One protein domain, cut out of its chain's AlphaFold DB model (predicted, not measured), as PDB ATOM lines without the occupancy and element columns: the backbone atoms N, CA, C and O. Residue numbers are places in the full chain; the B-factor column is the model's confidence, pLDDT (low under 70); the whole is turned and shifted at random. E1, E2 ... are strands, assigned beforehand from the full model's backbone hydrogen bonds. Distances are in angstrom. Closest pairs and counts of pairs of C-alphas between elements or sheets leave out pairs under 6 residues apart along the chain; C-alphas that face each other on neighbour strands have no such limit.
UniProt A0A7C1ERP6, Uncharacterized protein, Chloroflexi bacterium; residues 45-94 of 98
ATOM      1  N   SER A  45       9.008 -28.918  10.218       88.50
ATOM      2  CA  SER A  45       8.575 -29.033   8.826       88.50
ATOM      3  C   SER A  45       8.382 -30.514   8.523       88.50
ATOM      4  O   SER A  45       9.276 -31.329   8.754       88.50
ATOM      5  N   VAL A  46       7.182 -30.868   8.073       88.94
ATOM      6  CA  VAL A  46       6.798 -32.236   7.727       88.94
ATOM      7  C   VAL A  46       6.274 -32.237   6.303       88.94
ATOM      8  O   VAL A  46       5.361 -31.483   5.964       88.94
ATOM      9  N   ARG A  47       6.826 -33.113   5.462       88.62
ATOM     10  CA  ARG A  47       6.438 -33.243   4.057       88.62
ATOM     11  C   ARG A  47       5.627 -34.514   3.831       88.62
ATOM     12  O   ARG A  47       6.053 -35.601   4.206       88.62
ATOM     13  N   LEU A  48       4.466 -34.366   3.203       88.94
ATOM     14  CA  LEU A  48       3.500 -35.416   2.887       88.94
ATOM     15  C   LEU A  48       3.185 -35.329   1.386       88.94
ATOM     16  O   LEU A  48       2.290 -34.593   0.966       88.94
ATOM     17  N   GLY A  49       3.968 -36.034   0.564       88.19
ATOM     18  CA  GLY A  49       3.885 -35.932  -0.898       88.19
ATOM     19  C   GLY A  49       4.213 -34.517  -1.395       88.19
ATOM     20  O   GLY A  49       5.279 -33.976  -1.093       88.19
ATOM     21  N   ASP A  50       3.277 -33.906  -2.126       87.94
ATOM     22  CA  ASP A  50       3.390 -32.535  -2.655       87.94
ATOM     23  C   ASP A  50       2.972 -31.439  -1.664       87.94
ATOM     24  O   ASP A  50       2.966 -30.249  -1.999       87.94
ATOM     25  N   VAL A  51       2.614 -31.832  -0.439       88.12
ATOM     26  CA  VAL A  51       2.227 -30.924   0.638       88.12
ATOM     27  C   VAL A  51       3.340 -30.853   1.681       88.12
ATOM     28  O   VAL A  51       3.902 -31.869   2.081       88.12
ATOM     29  N   GLU A  52       3.638 -29.653   2.159       89.25
ATOM     30  CA  GLU A  52       4.523 -29.406   3.296       89.25
ATOM     31  C   GLU A  52       3.731 -28.702   4.392       89.25
ATOM     32  O   GLU A  52       2.985 -27.768   4.116       89.25
ATOM     33  N   ILE A  53       3.860 -29.152   5.632       88.88
ATOM     34  CA  ILE A  53       3.279 -28.489   6.796       88.88
ATOM     35  C   ILE A  53       4.438 -27.992   7.644       88.88
ATOM     36  O   ILE A  53       5.243 -28.794   8.111       88.88
ATOM     37  N   ALA A  54       4.514 -26.680   7.835       87.50
ATOM     38  CA  ALA A  54       5.628 -26.049   8.521       87.50
ATOM     39  C   ALA A  54       5.164 -25.029   9.563       87.50
ATOM     40  O   ALA A  54       4.174 -24.315   9.379       87.50
ATOM     41  N   ALA A  55       5.920 -24.958  10.651       85.88
ATOM     42  CA  ALA A  55       5.886 -23.894  11.637       85.88
ATOM     43  C   ALA A  55       7.319 -23.671  12.167       85.88
ATOM     44  O   ALA A  55       8.062 -24.641  12.293       85.88
ATOM     45  N   PRO A  56       7.752 -22.450  12.514       79.62
ATOM     46  CA  PRO A  56       7.084 -21.169  12.291       79.62
ATOM     47  C   PRO A  56       7.048 -20.802  10.791       79.62
ATOM     48  O   PRO A  56       7.196 -21.663   9.929       79.62
ATOM     49  N   CYS A  57       6.785 -19.534  10.468       76.88
ATOM     50  CA  CYS A  57       6.648 -19.068   9.087       76.88
ATOM     51  C   CYS A  57       7.858 -19.462   8.212       76.88
ATOM     52  O   CYS A  57       8.990 -19.128   8.573       76.88
ATOM     53  N   PRO A  58       7.648 -20.192   7.099       77.06
ATOM     54  CA  PRO A  58       8.732 -20.666   6.251       77.06
ATOM     55  C   PRO A  58       9.355 -19.507   5.455       77.06
ATOM     56  O   PRO A  58       8.646 -18.584   5.057       77.06
ATOM     57  N   PRO A  59      10.668 -19.554   5.168       67.75
ATOM     58  CA  PRO A  59      11.407 -18.445   4.552       67.75
ATOM     59  C   PRO A  59      11.040 -18.171   3.084       67.75
ATOM     60  O   PRO A  59      11.479 -17.176   2.511       67.75
ATOM     61  N   SER A  60      10.270 -19.051   2.441       61.03
ATOM     62  CA  SER A  60       9.931 -18.951   1.022       61.03
ATOM     63  C   SER A  60       8.639 -18.160   0.792       61.03
ATOM     64  O   SER A  60       7.554 -18.603   1.166       61.03
ATOM     65  N   GLU A  61       8.769 -17.027   0.101       56.75
ATOM     66  CA  GLU A  61       7.714 -16.263  -0.594       56.75
ATOM     67  C   GLU A  61       6.575 -15.637   0.231       56.75
ATOM     68  O   GLU A  61       5.793 -14.870  -0.331       56.75
ATOM     69  N   ILE A  62       6.468 -15.890   1.536       61.53
ATOM     70  CA  ILE A  62       5.501 -15.193   2.394       61.53
ATOM     71  C   ILE A  62       6.204 -14.051   3.121       61.53
ATOM     72  O   ILE A  62       7.269 -14.237   3.708       61.53
ATOM     73  N   VAL A  63       5.582 -12.870   3.132       62.19
ATOM     74  CA  VAL A  63       5.956 -11.794   4.057       62.19
ATOM     75  C   VAL A  63       5.597 -12.255   5.469       62.19
ATOM     76  O   VAL A  63       4.473 -12.085   5.935       62.19
ATOM     77  N   CYS A  64       6.543 -12.911   6.129       65.06
ATOM     78  CA  CYS A  64       6.435 -13.250   7.535       65.06
ATOM     79  C   CYS A  64       6.669 -11.976   8.352       65.06
ATOM     80  O   CYS A  64       7.707 -11.324   8.204       65.06
ATOM     81  N   GLU A  65       5.739 -11.614   9.237       62.44
ATOM     82  CA  GLU A  65       6.041 -10.611  10.258       62.44
ATOM     83  C   GLU A  65       7.244 -11.084  11.082       62.44
ATOM     84  O   GLU A  65       7.336 -12.249  11.462       62.44
ATOM     85  N   LYS A  66       8.186 -10.176  11.359       58.22
ATOM     86  CA  LYS A  66       9.410 -10.491  12.113       58.22
ATOM     87  C   LYS A  66       9.114 -10.904  13.564       58.22
ATOM     88  O   LYS A  66       9.904 -11.629  14.162       58.22
ATOM     89  N   TYR A  67       7.982 -10.454  14.110       58.75
ATOM     90  CA  TYR A  67       7.536 -10.716  15.481       58.75
ATOM     91  C   TYR A  67       6.017 -10.935  15.521       58.75
ATOM     92  O   TYR A  67       5.291 -10.068  16.014       58.75
ATOM     93  N   PRO A  68       5.504 -12.055  14.984       64.62
ATOM     94  CA  PRO A  68       4.073 -12.291  15.003       64.62
ATOM     95  C   PRO A  68       3.632 -12.471  16.460       64.62
ATOM     96  O   PRO A  68       4.198 -13.275  17.203       64.62
ATOM     97  N   ALA A  69       2.588 -11.753  16.879       66.00
ATOM     98  CA  ALA A  69       1.941 -11.950  18.184       66.00
ATOM     99  C   ALA A  69       1.109 -13.249  18.231       66.00
ATOM    100  O   ALA A  69       0.184 -13.396  19.027       66.00
ATOM    101  N   PHE A  70       1.388 -14.184  17.328       69.00
ATOM    102  CA  PHE A  70       0.645 -15.411  17.135       69.00
ATOM    103  C   PHE A  70       1.572 -16.522  16.641       69.00
ATOM    104  O   PHE A  70       2.535 -16.293  15.913       69.00
ATOM    105  N   PHE A  71       1.261 -17.749  17.037       75.62
ATOM    106  CA  PHE A  71       1.817 -18.951  16.439       75.62
ATOM    107  C   PHE A  71       0.960 -19.347  15.241       75.62
ATOM    108  O   PHE A  71      -0.261 -19.290  15.336       75.62
ATOM    109  N   ALA A  72       1.579 -19.753  14.135       81.19
ATOM    110  CA  ALA A  72       0.884 -20.096  12.902       81.19
ATOM    111  C   ALA A  72       1.441 -21.371  12.275       81.19
ATOM    112  O   ALA A  72       2.656 -21.575  12.244       81.19
ATOM    113  N   VAL A  73       0.539 -22.184  11.726       85.81
ATOM    114  CA  VAL A  73       0.874 -23.367  10.931       85.81
ATOM    115  C   VAL A  73       0.597 -23.071   9.463       85.81
ATOM    116  O   VAL A  73      -0.490 -22.609   9.092       85.81
ATOM    117  N   TRP A  74       1.584 -23.361   8.625       87.25
ATOM    118  CA  TRP A  74       1.568 -23.087   7.198       87.25
ATOM    119  C   TRP A  74       1.485 -24.383   6.416       87.25
ATOM    120  O   TRP A  74       2.189 -25.343   6.715       87.25
ATOM    121  N   ARG A  75       0.652 -24.393   5.378       87.69
ATOM    122  CA  ARG A  75       0.593 -25.480   4.404       87.69
ATOM    123  C   ARG A  75       1.175 -25.012   3.082       87.69
ATOM    124  O   ARG A  75       0.554 -24.210   2.390       87.69
ATOM    125  N   GLY A  76       2.344 -25.531   2.743       88.75
ATOM    126  CA  GLY A  76       2.955 -25.464   1.427       88.75
ATOM    127  C   GLY A  76       2.318 -26.477   0.485       88.75
ATOM    128  O   GLY A  76       2.121 -27.631   0.853       88.75
ATOM    129  N   ALA A  77       1.995 -26.055  -0.730       87.38
ATOM    130  CA  ALA A  77       1.643 -26.939  -1.831       87.38
ATOM    131  C   ALA A  77       2.548 -26.629  -3.023       87.38
ATOM    132  O   ALA A  77       2.742 -25.458  -3.376       87.38
ATOM    133  N   ARG A  78       3.098 -27.679  -3.638       86.31
ATOM    134  CA  ARG A  78       3.924 -27.544  -4.835       86.31
ATOM    135  C   ARG A  78       3.047 -27.154  -6.023       86.31
ATOM    136  O   ARG A  78       2.052 -27.810  -6.320       86.31
ATOM    137  N   GLN A  79       3.409 -26.067  -6.692       85.56
ATOM    138  CA  GLN A  79       2.792 -25.668  -7.949       85.56
ATOM    139  C   GLN A  79       3.377 -26.472  -9.117       85.56
ATOM    140  O   GLN A  79       4.511 -26.946  -9.023       85.56
ATOM    141  N   PRO A  80       2.660 -26.572 -10.251       84.75
ATOM    142  CA  PRO A  80       3.179 -27.209 -11.466       84.75
ATOM    143  C   PRO A  80       4.500 -26.605 -11.965       84.75
ATOM    144  O   PRO A  80       5.295 -27.289 -12.597       84.75
ATOM    145  N   SER A  81       4.761 -25.335 -11.643       85.88
ATOM    146  CA  SER A  81       6.014 -24.623 -11.925       85.88
ATOM    147  C   SER A  81       7.203 -25.074 -11.065       85.88
ATOM    148  O   SER A  81       8.316 -24.593 -11.262       85.88
ATOM    149  N   GLY A  82       6.988 -25.953 -10.083       81.88
ATOM    150  CA  GLY A  82       8.002 -26.404  -9.130       81.88
ATOM    151  C   GLY A  82       8.168 -25.508  -7.897       81.88
ATOM    152  O   GLY A  82       8.828 -25.928  -6.944       81.88
ATOM    153  N   SER A  83       7.544 -24.324  -7.861       83.38
ATOM    154  CA  SER A  83       7.569 -23.446  -6.684       83.38
ATOM    155  C   SER A  83       6.669 -23.967  -5.559       83.38
ATOM    156  O   SER A  83       5.664 -24.641  -5.797       83.38
ATOM    157  N   MET A  84       7.029 -23.671  -4.309       82.81
ATOM    158  CA  MET A  84       6.209 -23.992  -3.138       82.81
ATOM    159  C   MET A  84       5.430 -22.761  -2.712       82.81
ATOM    160  O   MET A  84       6.022 -21.742  -2.364       82.81
ATOM    161  N   LYS A  85       4.098 -22.864  -2.698       83.38
ATOM    162  CA  LYS A  85       3.244 -21.793  -2.187       83.38
ATOM    163  C   LYS A  85       2.571 -22.195  -0.902       83.38
ATOM    164  O   LYS A  85       1.874 -23.203  -0.831       83.38
ATOM    165  N   TYR A  86       2.777 -21.361   0.099       83.62
ATOM    166  CA  TYR A  86       2.304 -21.583   1.445       83.62
ATOM    167  C   TYR A  86       1.040 -20.773   1.714       83.62
ATOM    168  O   TYR A  86       0.908 -19.627   1.286       83.62
ATOM    169  N   ARG A  87       0.098 -21.382   2.431       81.31
ATOM    170  CA  ARG A  87      -1.100 -20.725   2.957       81.31
ATOM    171  C   ARG A  87      -1.169 -20.912   4.463       81.31
ATOM    172  O   ARG A  87      -0.828 -21.981   4.971       81.31
ATOM    173  N   LEU A  88      -1.634 -19.877   5.156       82.50
ATOM    174  CA  LEU A  88      -1.938 -19.949   6.578       82.50
ATOM    175  C   LEU A  88      -3.118 -20.906   6.775       82.50
ATOM    176  O   LEU A  88      -4.189 -20.683   6.215       82.50
ATOM    177  N   MET A  89      -2.913 -21.974   7.543       81.81
ATOM    178  CA  MET A  89      -3.979 -22.926   7.871       81.81
ATOM    179  C   MET A  89      -4.636 -22.592   9.202       81.81
ATOM    180  O   MET A  89      -5.846 -22.719   9.351       81.81
ATOM    181  N   TRP A  90      -3.824 -22.201  10.182       72.94
ATOM    182  CA  TRP A  90      -4.272 -22.004  11.550       72.94
ATOM    183  C   TRP A  90      -3.340 -21.058  12.294       72.94
ATOM    184  O   TRP A  90      -2.142 -21.020  11.999       72.94
ATOM    185  N   PHE A  91      -3.884 -20.330  13.269       75.88
ATOM    186  CA  PHE A  91      -3.105 -19.482  14.158       75.88
ATOM    187  C   PHE A  91      -3.678 -19.442  15.580       75.88
ATOM    188  O   PHE A  91      -4.878 -19.607  15.786       75.88
ATOM    189  N   VAL A  92      -2.808 -19.182  16.556       70.19
ATOM    190  CA  VAL A  92      -3.152 -18.908  17.959       70.19
ATOM    191  C   VAL A  92      -2.461 -17.641  18.394       70.19
ATOM    192  O   VAL A  92      -1.243 -17.542  18.274       70.19
ATOM    193  N   TYR A  93      -3.217 -16.699  18.951       65.00
ATOM    194  CA  TYR A  93      -2.634 -15.527  19.587       65.00
ATOM    195  C   TYR A  93      -1.790 -15.943  20.787       65.00
ATOM    196  O   TYR A  93      -2.272 -16.561  21.736       65.00
ATOM    197  N   LEU A  94      -0.516 -15.573  20.744       66.69
ATOM    198  CA  LEU A  94       0.361 -15.635  21.896       66.69
ATOM    199  C   LEU A  94       0.095 -14.345  22.664       66.69
ATOM    200  O   LEU A  94       0.296 -13.261  22.121       66.69
TER     201      LEU A  94
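AT A GLANCE: This is residues 45 to 94 of the 98 residues of an uncharacterized protein of Chloroflexi bacterium (UniProt A0A7C1ERP6). One twisted sheet of four strands, side by side in the order in which they follow along the chain, with a wide loop, residues 56 to 69, swinging out over one face and the other face bare. The long hairpin of E3 and E4 makes the length of the body, and the shorter hairpin of E1 and E2 lies along the E3 side of it. The printed part has 50 residues with no named helix and four named strands, E1, E2, E3 and E4, in the sheet order E1 - E2 - E3 - E4, all antiparallel; the class is all strand. The whole is compact, with a radius of gyration of the C-alphas of 11.1 A, and elongated, spanning 34 by 19 by 13 A.

HOW THE PARTS SIT: The strands form a meander, each strand the antiparallel neighbour of the one before. E1, residues 45 to 48, is an edge strand and forms a hairpin with E2, residues 51 to 55, at 163 degrees between their directions; N 46 and O 53 are within hydrogen-bond range at 2.8 A. E2 is an inner strand and forms a hairpin with E3, residues 70 to 78, at 159 degrees; N 54 and O 74 are 2.9 A apart, N 76 and O 52 2.7 A. The inner strand E3 forms a hairpin with E4, residues 84 to 93, at 160 degrees; N 71 and O 92 are 2.8 A apart, N 85 and O 77 3.0 A. E4 is the other edge strand and bends by 53 degrees at residue 90. E1 and E4 are apart. From edge to edge the strands' lines turn by 56 degrees; the sheet is twisted, its C-alphas lying up to 4.3 A off the best plane.

IN THESE COORDINATES: E1 begins with C-alpha 45 at (8.575, -29.033, 8.826) and is 10.1 A from first to last C-alpha; E2 is 13.6 A. E3 begins with C-alpha 70 at (0.645, -15.411, 17.135) and is 25.3 A long. E4, with ten residues the longest strand by residues, is 25.8 A long and ends with C-alpha 93 at (-2.634, -15.527, 19.587).

THE WHOLE: The two C-alphas farthest apart are those of Ser 81 and Leu 94, at 35.4 A. The printed part has no cut. The links E1 to E2 and E3 to E4 are tight, and the link E2 to E3 is long, with 14 residues. The mean pLDDT of the printed part is 78.1; residues 59 to 70 and 93 to 94 are under 70.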